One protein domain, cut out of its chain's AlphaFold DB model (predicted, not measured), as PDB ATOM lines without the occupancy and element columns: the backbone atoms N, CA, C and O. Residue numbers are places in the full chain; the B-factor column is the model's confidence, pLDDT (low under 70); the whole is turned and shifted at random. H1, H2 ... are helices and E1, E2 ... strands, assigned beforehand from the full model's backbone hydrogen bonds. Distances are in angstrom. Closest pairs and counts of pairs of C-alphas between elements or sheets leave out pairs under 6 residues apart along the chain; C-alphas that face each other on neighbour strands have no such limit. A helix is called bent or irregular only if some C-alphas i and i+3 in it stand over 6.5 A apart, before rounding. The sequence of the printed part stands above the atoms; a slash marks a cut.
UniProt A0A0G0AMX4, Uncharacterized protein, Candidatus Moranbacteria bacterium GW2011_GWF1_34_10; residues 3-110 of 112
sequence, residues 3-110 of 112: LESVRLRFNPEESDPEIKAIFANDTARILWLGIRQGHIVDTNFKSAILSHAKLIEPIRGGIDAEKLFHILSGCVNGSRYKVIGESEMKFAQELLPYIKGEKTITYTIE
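This is residues 3 to 110 of the 112 residues of an uncharacterized protein of Candidatus Moranbacteria bacterium GW2011_GWF1_34_10 (UniProt A0A0G0AMX4). What shape do these residues make? Crossed helices gather round the short H2, which is the core, and a ribbon of two parallel strands, E1 and E2, has H2 packed on one face. H3 and H5 pack on H2, H1 makes a corner with it, and H4 packs on H3 and H5, away from the strands. What is it made of? The 108 printed residues have five named helices and two named strands, in order E1 H1 H2 H3 H4 H5 E2, mostly helix; the whole is compact, with a radius of gyration of the C-alphas of 13.0 A and spans of 34 by 30 by 27 A.

How do the strands pair? E1, residues 3 to 8, and E2, residues 104 to 109, are parallel, with N 4 and O 104 within hydrogen-bond range at 3.0 A; with five helices between, they form a strand-helix-strand unit, two parallel neighbour strands joined through helices. What do the first helices touch? H1, residues 17 to 24, and H2, residues 26 to 34, touch only at the corner, closest C-alphas Phe 23 and Arg 29, 4.9 A. H2 touches H3, residues 45 to 59, opposite ways at a steep tilt of 53 degrees, closest C-alphas Ala 28 and Ala 53, 5.0 A. And the later ones? H3 and H4, residues 65 to 72, form a helical hairpin, closest C-alphas His 52 and Ile 71, 6.4 A. H5, residues 88 to 99, touches H4 about perpendicular at 78 degrees, closest C-alphas Ala 65 and Gln 93, 5.1 A, and with residues 95 to 99 alone touches H2, closest C-alphas Gly 34 and Leu 95, 6.5 A. Are the helix backbones complete? Every O i to N i+4 pair is within hydrogen-bond range in H1, H2 and H4, against 9 of 11 in H3 and 6 of 8 in H5.

Where do the strands lie? E1 runs 16.2 A from C-alpha 3 at (271.884, 290.273, 368.936), and E2 runs 17.0 A to C-alpha 109 at (267.204, 305.930, 368.790). Which helices are longest? H3 spans 21.8 A and H5 15.5 A; both are only just irregular, with C-alphas 55 and 58 6.7 A apart and C-alphas 94 and 97 6.8 A apart.

How far does it reach? The two C-alphas farthest apart, those of Gly 78 and Glu 110, are 36.9 A apart; the printed part has no cut, and the link from H4 to H5 is long. Where is confidence low? The mean pLDDT of the printed part is 82.8, with residue 3, residues 37 to 43 and residues 75 to 87 under 70.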
ATOM      1  N   LEU A   3     272.401 288.953 369.284       68.62
ATOM      2  CA  LEU A   3     271.884 290.273 368.936       68.62
ATOM      3  C   LEU A   3     272.594 291.333 369.780       68.62
ATOM      4  O   LEU A   3     272.503 291.308 371.006       68.62
ATOM      5  N   GLU A   4     273.277 292.260 369.121       83.12
ATOM      6  CA  GLU A   4     273.858 293.447 369.748       83.12
ATOM      7  C   GLU A   4     273.048 294.675 369.326       83.12
ATOM      8  O   GLU A   4     272.661 294.782 368.164       83.12
ATOM      9  N   SER A   5     272.758 295.586 370.257       84.44
ATOM     10  CA  SER A   5     271.993 296.801 369.963       84.44
ATOM     11  C   SER A   5     272.747 298.039 370.433       84.44
ATOM     12  O   SER A   5     273.133 298.132 371.599       84.44
ATOM     13  N   VAL A   6     272.969 298.978 369.514       86.94
ATOM     14  CA  VAL A   6     273.719 300.219 369.744       86.94
ATOM     15  C   VAL A   6     272.755 301.393 369.890       86.94
ATOM     16  O   VAL A   6     271.821 301.556 369.111       86.94
ATOM     17  N   ARG A   7     272.991 302.258 370.874       87.69
ATOM     18  CA  ARG A   7     272.173 303.460 371.082       87.69
ATOM     19  C   ARG A   7     272.690 304.611 370.228       87.69
ATOM     20  O   ARG A   7     273.866 304.963 370.319       87.69
ATOM     21  N   LEU A   8     271.813 305.222 369.439       87.62
ATOM     22  CA  LEU A   8     272.104 306.424 368.662       87.62
ATOM     23  C   LEU A   8     271.444 307.640 369.302       87.62
ATOM     24  O   LEU A   8     270.273 307.600 369.662       87.62
ATOM     25  N   ARG A   9     272.187 308.745 369.378       87.44
ATOM     26  CA  ARG A   9     271.694 310.047 369.865       87.44
ATOM     27  C   ARG A   9     271.228 310.974 368.740       87.44
ATOM     28  O   ARG A   9     271.202 312.188 368.890       87.44
ATOM     29  N   PHE A  10     270.943 310.401 367.579       87.25
ATOM     30  CA  PHE A  10     270.447 311.098 366.400       87.25
ATOM     31  C   PHE A  10     269.548 310.145 365.611       87.25
ATOM     32  O   PHE A  10     269.697 308.926 365.725       87.25
ATOM     33  N   ASN A  11     268.637 310.691 364.804       89.56
ATOM     34  CA  ASN A  11     267.841 309.904 363.869       89.56
ATOM     35  C   ASN A  11     268.571 309.812 362.511       89.56
ATOM     36  O   ASN A  11     268.716 310.842 361.839       89.56
ATOM     37  N   PRO A  12     269.030 308.622 362.070       90.44
ATOM     38  CA  PRO A  12     269.698 308.476 360.779       90.44
ATOM     39  C   PRO A  12     268.844 308.917 359.590       90.44
ATOM     40  O   PRO A  12     269.383 309.458 358.632       90.44
ATOM     41  N   GLU A  13     267.522 308.735 359.656       89.50
ATOM     42  CA  GLU A  13     266.591 309.058 358.566       89.50
ATOM     43  C   GLU A  13     266.380 310.566 358.387       89.50
ATOM     44  O   GLU A  13     266.029 311.025 357.297       89.50
ATOM     45  N   GLU A  14     266.643 311.349 359.431       90.38
ATOM     46  CA  GLU A  14     266.552 312.815 359.438       90.38
ATOM     47  C   GLU A  14     267.924 313.492 359.314       90.38
ATOM     48  O   GLU A  14     268.009 314.712 359.206       90.38
ATOM     49  N   SER A  15     269.000 312.704 359.297       90.94
ATOM     50  CA  SER A  15     270.373 313.202 359.210       90.94
ATOM     51  C   SER A  15     270.755 313.634 357.791       90.94
ATOM     52  O   SER A  15     269.950 313.603 356.860       90.94
ATOM     53  N   ASP A  16     272.004 314.049 357.594       91.12
ATOM     54  CA  ASP A  16     272.513 314.369 356.264       91.12
ATOM     55  C   ASP A  16     272.480 313.160 355.299       91.12
ATOM     56  O   ASP A  16     272.445 312.003 355.737       91.12
ATOM     57  N   PRO A  17     272.496 313.402 353.973       92.69
ATOM     58  CA  PRO A  17     272.359 312.347 352.970       92.69
ATOM     59  C   PRO A  17     273.372 311.204 353.088       92.69
ATOM     60  O   PRO A  17     273.034 310.064 352.775       92.69
ATOM     61  N   GLU A  18     274.596 311.478 353.546       88.50
ATOM     62  CA  GLU A  18     275.615 310.441 353.715       88.50
ATOM     63  C   GLU A  18     275.262 309.495 354.866       88.50
ATOM     64  O   GLU A  18     275.362 308.281 354.705       88.50
ATOM     65  N   ILE A  19     274.779 310.022 355.999       91.31
ATOM     66  CA  ILE A  19     274.282 309.186 357.102       91.31
ATOM     67  C   ILE A  19     273.078 308.357 356.641       91.31
ATOM     68  O   ILE A  19     273.054 307.148 356.873       91.31
ATOM     69  N   LYS A  20     272.117 308.952 355.924       93.50
ATOM     70  CA  LYS A  20     270.981 308.192 355.366       93.50
ATOM     71  C   LYS A  20     271.458 307.041 354.477       93.50
ATOM     72  O   LYS A  20     270.979 305.918 354.614       93.50
ATOM     73  N   ALA A  21     272.431 307.301 353.602       93.25
ATOM     74  CA  ALA A  21     272.998 306.292 352.710       93.25
ATOM     75  C   ALA A  21     273.706 305.158 353.473       93.25
ATOM     76  O   ALA A  21     273.558 303.992 353.108       93.25
ATOM     77  N   ILE A  22     274.432 305.483 354.548       93.69
ATOM     78  CA  ILE A  22     275.085 304.490 355.413       93.69
ATOM     79  C   ILE A  22     274.044 303.575 356.056       93.69
ATOM     80  O   ILE A  22     274.195 302.360 356.018       93.69
ATOM     81  N   PHE A  23     272.971 304.136 356.610       93.75
ATOM     82  CA  PHE A  23     271.965 303.354 357.330       93.75
ATOM     83  C   PHE A  23     271.001 302.578 356.418       93.75
ATOM     84  O   PHE A  23     270.413 301.586 356.863       93.75
ATOM     85  N   ALA A  24     270.897 302.967 355.144       93.44
ATOM     86  CA  ALA A  24     270.182 302.227 354.105       93.44
ATOM     87  C   ALA A  24     270.962 301.006 353.573       93.44
ATOM     88  O   ALA A  24     270.355 300.078 353.039       93.44
ATOM     89  N   ASN A  25     272.290 300.981 353.717       94.44
ATOM     90  CA  ASN A  25     273.141 299.878 353.278       94.44
ATOM     91  C   ASN A  25     273.516 298.976 354.466       94.44
ATOM     92  O   ASN A  25     274.098 299.437 355.442       94.44
ATOM     93  N   ASP A  26     273.203 297.680 354.386       93.06
ATOM     94  CA  ASP A  26     273.424 296.743 355.498       93.06
ATOM     95  C   ASP A  26     274.897 296.661 355.926       93.06
ATOM     96  O   ASP A  26     275.213 296.810 357.105       93.06
ATOM     97  N   THR A  27     275.809 296.503 354.965       92.88
ATOM     98  CA  THR A  27     277.249 296.418 355.230       92.88
ATOM     99  C   THR A  27     277.767 297.722 355.834       92.88
ATOM    100  O   THR A  27     278.433 297.700 356.865       92.88
ATOM    101  N   ALA A  28     277.430 298.867 355.239       92.69
ATOM    102  CA  ALA A  28     277.848 300.181 355.722       92.69
ATOM    103  C   ALA A  28     277.318 300.465 357.132       92.69
ATOM    104  O   ALA A  28     278.059 300.952 357.986       92.69
ATOM    105  N   ARG A  29     276.062 300.105 357.405       93.56
ATOM    106  CA  ARG A  29     275.454 300.211 358.729       93.56
ATOM    107  C   ARG A  29     276.172 299.335 359.751       93.56
ATOM    108  O   ARG A  29     276.465 299.822 360.836       93.56
ATOM    109  N   ILE A  30     276.498 298.084 359.418       93.06
ATOM    110  CA  ILE A  30     277.284 297.202 360.299       93.06
ATOM    111  C   ILE A  30     278.641 297.837 360.618       93.06
ATOM    112  O   ILE A  30     279.026 297.894 361.784       93.06
ATOM    113  N   LEU A  31     279.345 298.350 359.601       89.88
ATOM    114  CA  LEU A  31     280.631 299.023 359.787       89.88
ATOM    115  C   LEU A  31     280.498 300.240 360.710       89.88
ATOM    116  O   LEU A  31     281.297 300.396 361.628       89.88
ATOM    117  N   TRP A  32     279.481 301.079 360.496       90.06
ATOM    118  CA  TRP A  32     279.230 302.264 361.313       90.06
ATOM    119  C   TRP A  32     278.925 301.904 362.770       90.06
ATOM    120  O   TRP A  32     279.519 302.470 363.682       90.06
ATOM    121  N   LEU A  33     278.013 300.955 362.996       90.06
ATOM    122  CA  LEU A  33     277.589 300.543 364.337       90.06
ATOM    123  C   LEU A  33     278.677 299.772 365.093       90.06
ATOM    124  O   LEU A  33     278.724 299.828 366.317       90.06
ATOM    125  N   GLY A  34     279.558 299.067 364.378       88.06
ATOM    126  CA  GLY A  34     280.676 298.340 364.977       88.06
ATOM    127  C   GLY A  34     281.776 299.246 365.535       88.06
ATOM    128  O   GLY A  34     282.585 298.800 366.349       88.06
ATOM    129  N   ILE A  35     281.817 300.518 365.134       82.19
ATOM    130  CA  ILE A  35     282.854 301.453 365.569       82.19
ATOM    131  C   ILE A  35     282.567 301.935 366.992       82.19
ATOM    132  O   ILE A  35     281.616 302.657 367.271       82.19
ATOM    133  N   ARG A  36     283.435 301.509 367.912       70.44
ATOM    134  CA  ARG A  36     283.381 301.810 369.352       70.44
ATOM    135  C   ARG A  36     284.077 303.122 369.728       70.44
ATOM    136  O   ARG A  36     284.874 303.655 368.955       70.44
ATOM    137  N   GLN A  37     283.826 303.592 370.953       53.66
ATOM    138  CA  GLN A  37     284.592 304.679 371.575       53.66
ATOM    139  C   GLN A  37     286.099 304.374 371.545       53.66
ATOM    140  O   GLN A  37     286.507 303.259 371.862       53.66
ATOM    141  N   GLY A  38     286.908 305.364 371.162       56.81
ATOM    142  CA  GLY A  38     288.366 305.240 371.042       56.81
ATOM    143  C   GLY A  38     288.874 305.008 369.617       56.81
ATOM    144  O   GLY A  38     290.065 305.189 369.375       56.81
ATOM    145  N   HIS A  39     288.001 304.686 368.656       67.38
ATOM    146  CA  HIS A  39     288.402 304.728 367.252       67.38
ATOM    147  C   HIS A  39     288.630 306.178 366.808       67.38
ATOM    148  O   HIS A  39     287.790 307.049 367.043       67.38
ATOM    149  N   ILE A  40     289.756 306.434 366.146       60.62
ATOM    150  CA  ILE A  40     290.008 307.690 365.453       60.62
ATOM    151  C   ILE A  40     289.227 307.645 364.149       60.62
ATOM    152  O   ILE A  40     289.423 306.778 363.293       60.62
ATOM    153  N   VAL A  41     288.331 308.609 364.037       65.06
ATOM    154  CA  VAL A  41     287.411 308.772 362.933       65.06
ATOM    155  C   VAL A  41     287.878 309.994 362.144       65.06
ATOM    156  O   VAL A  41     287.784 311.117 362.634       65.06
ATOM    157  N   ASP A  42     288.455 309.779 360.959       65.75
ATOM    158  CA  ASP A  42     288.910 310.872 360.088       65.75
ATOM    159  C   ASP A  42     287.723 311.777 359.690       65.75
ATOM    160  O   ASP A  42     286.577 311.339 359.605       65.75
ATOM    161  N   THR A  43     287.995 313.042 359.381       67.88
ATOM    162  CA  THR A  43     287.048 314.026 358.829       67.88
ATOM    163  C   THR A  43     286.192 313.503 357.670       67.88
ATOM    164  O   THR A  43     285.067 313.958 357.487       67.88
ATOM    165  N   ASN A  44     286.677 312.510 356.919       75.75
ATOM    166  CA  ASN A  44     285.979 311.895 355.786       75.75
ATOM    167  C   ASN A  44     285.326 310.539 356.108       75.75
ATOM    168  O   ASN A  44     285.087 309.718 355.221       75.75
ATOM    169  N   PHE A  45     285.050 310.277 357.380       79.69
ATOM    170  CA  PHE A  45     284.572 308.990 357.870       79.69
ATOM    171  C   PHE A  45     283.362 308.409 357.140       79.69
ATOM    172  O   PHE A  45     283.350 307.228 356.802       79.69
ATOM    173  N   LYS A  46     282.347 309.232 356.873       84.69
ATOM    174  CA  LYS A  46     281.120 308.779 356.206       84.69
ATOM    175  C   LYS A  46     281.427 308.207 354.819       84.69
ATOM    176  O   LYS A  46     280.997 307.105 354.479       84.69
ATOM    177  N   SER A  47     282.271 308.911 354.068       83.38
ATOM    178  CA  SER A  47     282.778 308.470 352.768       83.38
ATOM    179  C   SER A  47     283.643 307.205 352.871       83.38
ATOM    180  O   SER A  47     283.537 306.308 352.028       83.38
ATOM    181  N   ALA A  48     284.442 307.080 353.938       82.75
ATOM    182  CA  ALA A  48     285.228 305.882 354.229       82.75
ATOM    183  C   ALA A  48     284.335 304.644 354.391       82.75
ATOM    184  O   ALA A  48     284.546 303.634 353.725       82.75
ATOM    185  N   ILE A  49     283.291 304.750 355.216       88.06
ATOM    186  CA  ILE A  49     282.342 303.664 355.490       88.06
ATOM    187  C   ILE A  49     281.659 303.187 354.210       88.06
ATOM    188  O   ILE A  49     281.634 301.987 353.933       88.06
ATOM    189  N   LEU A  50     281.170 304.119 353.392       88.19
ATOM    190  CA  LEU A  50     280.550 303.791 352.108       88.19
ATOM    191  C   LEU A  50     281.544 303.131 351.141       88.19
ATOM    192  O   LEU A  50     281.186 302.200 350.420       88.19
ATOM    193  N   SER A  51     282.798 303.586 351.127       86.62
ATOM    194  CA  SER A  51     283.848 303.015 350.277       86.62
ATOM    195  C   SER A  51     284.241 301.603 350.716       86.62
ATOM    196  O   SER A  51     284.357 300.712 349.879       86.62
ATOM    197  N   HIS A  52     284.396 301.368 352.019       87.50
ATOM    198  CA  HIS A  52     284.688 300.041 352.561       87.50
ATOM    199  C   HIS A  52     283.537 299.064 352.307       87.50
ATOM    200  O   HIS A  52     283.789 297.938 351.883       87.50
ATOM    201  N   ALA A  53     282.284 299.499 352.479       90.94
ATOM    202  CA  ALA A  53     281.116 298.671 352.186       90.94
ATOM    203  C   ALA A  53     281.123 298.167 350.731       90.94
ATOM    204  O   ALA A  53     280.996 296.965 350.508       90.94
ATOM    205  N   LYS A  54     281.402 299.049 349.759       90.81
ATOM    206  CA  LYS A  54     281.518 298.684 348.333       90.81
ATOM    207  C   LYS A  54     282.604 297.641 348.049       90.81
ATOM    208  O   LYS A  54     282.454 296.847 347.128       90.81
ATOM    209  N   LEU A  55     283.703 297.653 348.806       89.38
ATOM    210  CA  LEU A  55     284.789 296.676 348.658       89.38
ATOM    211  C   LEU A  55     284.442 295.322 349.291       89.38
ATOM    212  O   LEU A  55     284.887 294.289 348.801       89.38
ATOM    213  N   ILE A  56     283.656 295.325 350.369       91.25
ATOM    214  CA  ILE A  56     283.296 294.121 351.128       91.25
ATOM    215  C   ILE A  56     282.143 293.361 350.469       91.25
ATOM    216  O   ILE A  56     282.203 292.138 350.385       91.25
ATOM    217  N   GLU A  57     281.107 294.056 349.994       92.25
ATOM    218  CA  GLU A  57     279.912 293.453 349.384       92.25
ATOM    219  C   GLU A  57     280.187 292.333 348.367       92.25
ATOM    220  O   GLU A  57     279.636 291.243 348.549       92.25
ATOM    221  N   PRO A  58     281.051 292.517 347.348       91.81
ATOM    222  CA  PRO A  58     281.297 291.476 346.349       91.81
ATOM    223  C   PRO A  58     282.002 290.236 346.916       91.81
ATOM    224  O   PRO A  58     281.934 289.168 346.313       91.81
ATOM    225  N   ILE A  59     282.675 290.353 348.065       92.19
ATOM    226  CA  ILE A  59     283.452 289.270 348.684       92.19
ATOM    227  C   ILE A  59     282.862 288.790 350.016       92.19
ATOM    228  O   ILE A  59     283.460 287.941 350.675       92.19
ATOM    229  N   ARG A  60     281.690 289.302 350.416       88.75
ATOM    230  CA  ARG A  60     281.090 289.112 351.749       88.75
ATOM    231  C   ARG A  60     281.002 287.639 352.170       88.75
ATOM    232  O   ARG A  60     281.276 287.322 353.322       88.75
ATOM    233  N   GLY A  61     280.684 286.734 351.242       84.75
ATOM    234  CA  GLY A  61     280.574 285.295 351.516       84.75
ATOM    235  C   GLY A  61     281.907 284.567 351.762       84.75
ATOM    236  O   GLY A  61     281.907 283.498 352.362       84.75
ATOM    237  N   GLY A  62     283.037 285.135 351.325       88.25
ATOM    238  CA  GLY A  62     284.373 284.522 351.407       88.25
ATOM    239  C   GLY A  62     285.424 285.384 352.112       88.25
ATOM    240  O   GLY A  62     286.619 285.080 352.049       88.25
ATOM    241  N   ILE A  63     285.004 286.480 352.745       93.50
ATOM    242  CA  ILE A  63     285.900 287.383 353.463       93.50
ATOM    243  C   ILE A  63     286.378 286.732 354.769       93.50
ATOM    244  O   ILE A  63     285.630 286.039 355.462       93.50
ATOM    245  N   ASP A  64     287.644 286.941 355.106       94.06
ATOM    246  CA  ASP A  64     288.255 286.550 356.375       94.06
ATOM    247  C   ASP A  64     288.718 287.804 357.133       94.06
ATOM    248  O   ASP A  64     288.596 288.931 356.642       94.06
ATOM    249  N   ALA A  65     289.201 287.619 358.362       91.12
ATOM    250  CA  ALA A  65     289.615 288.734 359.207       91.12
ATOM    251  C   ALA A  65     290.776 289.531 358.593       91.12
ATOM    252  O   ALA A  65     290.812 290.748 358.740       91.12
ATOM    253  N   GLU A  66     291.684 288.870 357.872       90.50
ATOM    254  CA  GLU A  66     292.846 289.501 357.249       90.50
ATOM    255  C   GLU A  66     292.435 290.392 356.073       90.50
ATOM    256  O   GLU A  66     292.794 291.568 356.029       90.50
ATOM    257  N   LYS A  67     291.591 289.891 355.163       90.25
ATOM    258  CA  LYS A  67     291.027 290.692 354.065       90.25
ATOM    259  C   LYS A  67     290.204 291.863 354.587       90.25
ATOM    260  O   LYS A  67     290.321 292.973 354.067       90.25
ATOM    261  N   LEU A  68     289.384 291.634 355.617       90.19
ATOM    262  CA  LEU A  68     288.602 292.697 356.244       90.19
ATOM    263  C   LEU A  68     289.522 293.756 356.866       90.19
ATOM    264  O   LEU A  68     289.344 294.943 356.608       90.19
ATOM    265  N   PHE A  69     290.555 293.340 357.599       87.94
ATOM    266  CA  PHE A  69     291.575 294.233 358.148       87.94
ATOM    267  C   PHE A  69     292.286 295.052 357.058       87.94
ATOM    268  O   PHE A  69     292.425 296.269 357.187       87.94
ATOM    269  N   HIS A  70     292.689 294.428 355.952       84.56
ATOM    270  CA  HIS A  70     293.331 295.127 354.836       84.56
ATOM    271  C   HIS A  70     292.433 296.202 354.210       84.56
ATOM    272  O   HIS A  70     292.919 297.280 353.857       84.56
ATOM    273  N   ILE A  71     291.128 295.939 354.098       85.81
ATOM    274  CA  ILE A  71     290.155 296.924 353.606       85.81
ATOM    275  C   ILE A  71     290.020 298.088 354.594       85.81
ATOM    276  O   ILE A  71     290.083 299.243 354.173       85.81
ATOM    277  N   LEU A  72     289.858 297.798 355.890       83.25
ATOM    278  CA  LEU A  72     289.617 298.802 356.936       83.25
ATOM    279  C   LEU A  72     290.846 299.679 357.239       83.25
ATOM    280  O   LEU A  72     290.702 300.858 357.560       83.25
ATOM    281  N   SER A  73     292.056 299.131 357.095       77.56
ATOM    282  CA  SER A  73     293.324 299.856 357.290       77.56
ATOM    283  C   SER A  73     293.690 300.785 356.122       77.56
ATOM    284  O   SER A  73     294.622 301.589 356.225       77.56
ATOM    285  N   GLY A  74     292.980 300.683 354.992       70.38
ATOM    286  CA  GLY A  74     293.260 301.453 353.778       70.38
ATOM    287  C   GLY A  74     294.488 300.976 352.990       70.38
ATOM    288  O   GLY A  74     294.880 301.621 352.016       70.38
ATOM    289  N   CYS A  75     295.082 299.836 353.370       59.72
ATOM    290  CA  CYS A  75     296.285 299.280 352.739       59.72
ATOM    291  C   CYS A  75     296.117 298.950 351.249       59.72
ATOM    292  O   CYS A  75     297.097 298.976 350.513       59.72
ATOM    293  N   VAL A  76     294.902 298.633 350.791       52.50
ATOM    294  CA  VAL A  76     294.694 298.053 349.451       52.50
ATOM    295  C   VAL A  76     294.546 299.104 348.345       52.50
ATOM    296  O   VAL A  76     294.866 298.815 347.202       52.50
ATOM    297  N   ASN A  77     294.101 300.329 348.651       51.38
ATOM    298  CA  ASN A  77     293.652 301.264 347.605       51.38
ATOM    299  C   ASN A  77     294.244 302.675 347.681       51.38
ATOM    300  O   ASN A  77     293.723 303.589 347.043       51.38
ATOM    301  N   GLY A  78     295.293 302.894 348.482       52.09
ATOM    302  CA  GLY A  78     295.800 304.252 348.721       52.09
ATOM    303  C   GLY A  78     294.705 305.180 349.260       52.09
ATOM    304  O   GLY A  78     294.741 306.391 349.023       52.09
ATOM    305  N   SER A  79     293.693 304.611 349.930       54.09
ATOM    306  CA  SER A  79     292.584 305.390 350.453       54.09
ATOM    307  C   SER A  79     293.141 306.350 351.491       54.09
ATOM    308  O   SER A  79     293.852 305.955 352.413       54.09
ATOM    309  N   ARG A  80     292.785 307.631 351.362       56.72
ATOM    310  CA  ARG A  80     293.092 308.645 352.383       56.72
ATOM    311  C   ARG A  80     292.356 308.393 353.700       56.72
ATOM    312  O   ARG A  80     292.572 309.115 354.657       56.72
ATOM    313  N   TYR A  81     291.493 307.385 353.724       61.53
ATOM    314  CA  TYR A  81     290.547 307.111 354.783       61.53
ATOM    315  C   TYR A  81     290.969 305.860 355.544       61.53
ATOM    316  O   TYR A  81     291.256 304.832 354.922       61.53
ATOM    317  N   LYS A  82     291.012 305.969 356.874       62.50
ATOM    318  CA  LYS A  82     291.364 304.891 357.801       62.50
ATOM    319  C   LYS A  82     290.417 304.915 358.995       62.50
ATOM    320  O   LYS A  82     290.058 305.992 359.469       62.50
ATOM    321  N   VAL A  83     290.058 303.737 359.495       64.19
ATOM    322  CA  VAL A  83     289.430 303.569 360.813       64.19
ATOM    323  C   VAL A  83     290.504 302.996 361.738       64.19
ATOM    324  O   VAL A  83     290.897 301.848 361.564       64.19
ATOM    325  N   ILE A  84     291.020 303.799 362.675       54.66
ATOM    326  CA  ILE A  84     292.175 303.432 363.522       54.66
ATOM    327  C   ILE A  84     291.698 303.212 364.961       54.66
ATOM    328  O   ILE A  84     290.961 304.040 365.483       54.66
ATOM    329  N   GLY A  85     292.117 302.129 365.624       57.38
ATOM    330  CA  GLY A  85     291.794 301.830 367.029       57.38
ATOM    331  C   GLY A  85     292.710 300.755 367.625       57.38
ATOM    332  O   GLY A  85     293.520 300.173 366.909       57.38
ATOM    333  N   GLU A  86     292.598 300.486 368.932       51.09
ATOM    334  CA  GLU A  86     293.629 299.805 369.752       51.09
ATOM    335  C   GLU A  86     293.992 298.348 369.376       51.09
ATOM    336  O   GLU A  86     294.851 297.741 370.009       51.09
ATOM    337  N   SER A  87     293.395 297.754 368.343       59.06
ATOM    338  CA  SER A  87     293.933 296.561 367.663       59.06
ATOM    339  C   SER A  87     293.135 296.290 366.387       59.06
ATOM    340  O   SER A  87     292.163 295.542 366.389       59.06
ATOM    341  N   GLU A  88     293.537 296.903 365.277       71.88
ATOM    342  CA  GLU A  88     292.812 296.877 363.995       71.88
ATOM    343  C   GLU A  88     292.446 295.453 363.514       71.88
ATOM    344  O   GLU A  88     291.340 295.221 363.027       71.88
ATOM    345  N   MET A  89     293.330 294.469 363.725       84.31
ATOM    346  CA  MET A  89     293.041 293.059 363.427       84.31
ATOM    347  C   MET A  89     291.972 292.467 364.357       84.31
ATOM    348  O   MET A  89     291.084 291.750 363.902       84.31
ATOM    349  N   LYS A  90     292.018 292.780 365.658       83.75
ATOM    350  CA  LYS A  90     291.000 292.339 366.620       83.75
ATOM    351  C   LYS A  90     289.645 292.954 366.279       83.75
ATOM    352  O   LYS A  90     288.638 292.258 366.316       83.75
ATOM    353  N   PHE A  91     289.625 294.222 365.874       82.69
ATOM    354  CA  PHE A  91     288.414 294.871 365.385       82.69
ATOM    355  C   PHE A  91     287.842 294.146 364.160       82.69
ATOM    356  O   PHE A  91     286.661 293.802 364.153       82.69
ATOM    357  N   ALA A  92     288.675 293.816 363.166       88.06
ATOM    358  CA  ALA A  92     288.239 293.022 362.019       88.06
ATOM    359  C   ALA A  92     287.693 291.642 362.439       88.06
ATOM    360  O   ALA A  92     286.640 291.230 361.959       88.06
ATOM    361  N   GLN A  93     288.348 290.948 363.375       90.62
ATOM    362  CA  GLN A  93     287.879 289.664 363.913       90.62
ATOM    363  C   GLN A  93     286.534 289.776 364.644       90.62
ATOM    364  O   GLN A  93     285.685 288.901 364.497       90.62
ATOM    365  N   GLU A  94     286.323 290.841 365.417       88.62
ATOM    366  CA  GLU A  94     285.070 291.084 366.135       88.62
ATOM    367  C   GLU A  94     283.921 291.455 365.190       88.62
ATOM    368  O   GLU A  94     282.778 291.065 365.432       88.62
ATOM    369  N   LEU A  95     284.224 292.172 364.104       89.56
ATOM    370  CA  LEU A  95     283.246 292.625 363.118       89.56
ATOM    371  C   LEU A  95     282.872 291.527 362.110       89.56
ATOM    372  O   LEU A  95     281.746 291.500 361.607       89.56
ATOM    373  N   LEU A  96     283.795 290.601 361.836       93.06
ATOM    374  CA  LEU A  96     283.648 289.550 360.827       93.06
ATOM    375  C   LEU A  96     282.348 288.730 360.956       93.06
ATOM    376  O   LEU A  96     281.688 288.552 359.932       93.06
ATOM    377  N   PRO A  97     281.912 288.276 362.150       92.88
ATOM    378  CA  PRO A  97     280.661 287.530 362.290       92.88
ATOM    379  C   PRO A  97     279.424 288.342 361.883       92.88
ATOM    380  O   PRO A  97     278.464 287.778 361.368       92.88
ATOM    381  N   TYR A  98     279.431 289.666 362.074       93.19
ATOM    382  CA  TYR A  98     278.336 290.536 361.630       93.19
ATOM    383  C   TYR A  98     278.362 290.711 360.110       93.19
ATOM    384  O   TYR A  98     277.336 290.571 359.445       93.19
ATOM    385  N   ILE A  99     279.551 290.923 359.536       93.25
ATOM    386  CA  ILE A  99     279.734 290.999 358.081       93.25
ATOM    387  C   ILE A  99     279.297 289.694 357.409       93.25
ATOM    388  O   ILE A  99     278.619 289.740 356.391       93.25
ATOM    389  N   LYS A 100     279.580 288.528 357.992       92.12
ATOM    390  CA  LYS A 100     279.131 287.231 357.462       92.12
ATOM    391  C   LYS A 100     277.651 286.918 357.711       92.12
ATOM    392  O   LYS A 100     277.144 285.946 357.160       92.12
ATOM    393  N   GLY A 101     276.950 287.721 358.516       89.62
ATOM    394  CA  GLY A 101     275.556 287.472 358.904       89.62
ATOM    395  C   GLY A 101     275.382 286.372 359.961       89.62
ATOM    396  O   GLY A 101     274.266 285.926 360.211       89.62
ATOM    397  N   GLU A 102     276.466 285.934 360.604       91.25
ATOM    398  CA  GLU A 102     276.454 284.970 361.715       91.25
ATOM    399  C   GLU A 102     275.936 285.615 363.016       91.25
ATOM    400  O   GLU A 102     275.336 284.957 363.877       91.25
ATOM    401  N   LYS A 103     276.156 286.927 363.152       91.56
ATOM    402  CA  LYS A 103     275.603 287.786 364.202       91.56
ATOM    403  C   LYS A 103     274.833 288.949 363.594       91.56
ATOM    404  O   LYS A 103     275.063 289.334 362.450       91.56
ATOM    405  N   THR A 104     273.955 289.545 364.393       91.06
ATOM    406  CA  THR A 104     273.157 290.701 363.982       91.06
ATOM    407  C   THR A 104     273.431 291.866 364.919       91.06
ATOM    408  O   THR A 104     273.416 291.705 366.139       91.06
ATOM    409  N   ILE A 105     273.671 293.038 364.336       89.94
ATOM    410  CA  ILE A 105     273.789 294.304 365.055       89.94
ATOM    411  C   ILE A 105     272.632 295.214 364.641       89.94
ATOM    412  O   ILE A 105     272.332 295.355 363.455       89.94
ATOM    413  N   THR A 106     271.949 295.791 365.622       90.12
ATOM    414  CA  THR A 106     270.824 296.715 365.441       90.12
ATOM    415  C   THR A 106     271.082 298.008 366.199       90.12
ATOM    416  O   THR A 106     272.118 298.170 366.848       90.12
ATOM    417  N   TYR A 107     270.148 298.952 366.117       90.50
ATOM    418  CA  TYR A 107     270.238 300.193 366.865       90.50
ATOM    419  C   TYR A 107     268.883 300.647 367.400       90.50
ATOM    420  O   TYR A 107     267.837 300.317 366.842       90.50
ATOM    421  N   THR A 108     268.924 301.429 368.474       91.38
ATOM    422  CA  THR A 108     267.778 302.156 369.027       91.38
ATOM    423  C   THR A 108     268.082 303.647 369.028       91.38
ATOM    424  O   THR A 108     269.222 304.052 369.256       91.38
ATOM    425  N   ILE A 109     267.069 304.472 368.782       90.69
ATOM    426  CA  ILE A 109     267.204 305.930 368.790       90.69
ATOM    427  C   ILE A 109     266.818 306.444 370.184       90.69
ATOM    428  O   ILE A 109     265.709 306.197 370.650       90.69
ATOM    429  N   GLU A 110     267.726 307.165 370.837       86.94
ATOM    430  CA  GLU A 110     267.503 307.859 372.108       86.94
ATOM    431  C   GLU A 110     267.662 309.371 371.875       86.94
ATOM    432  O   GLU A 110     268.765 309.915 371.965       86.94
TER     433      GLU A 110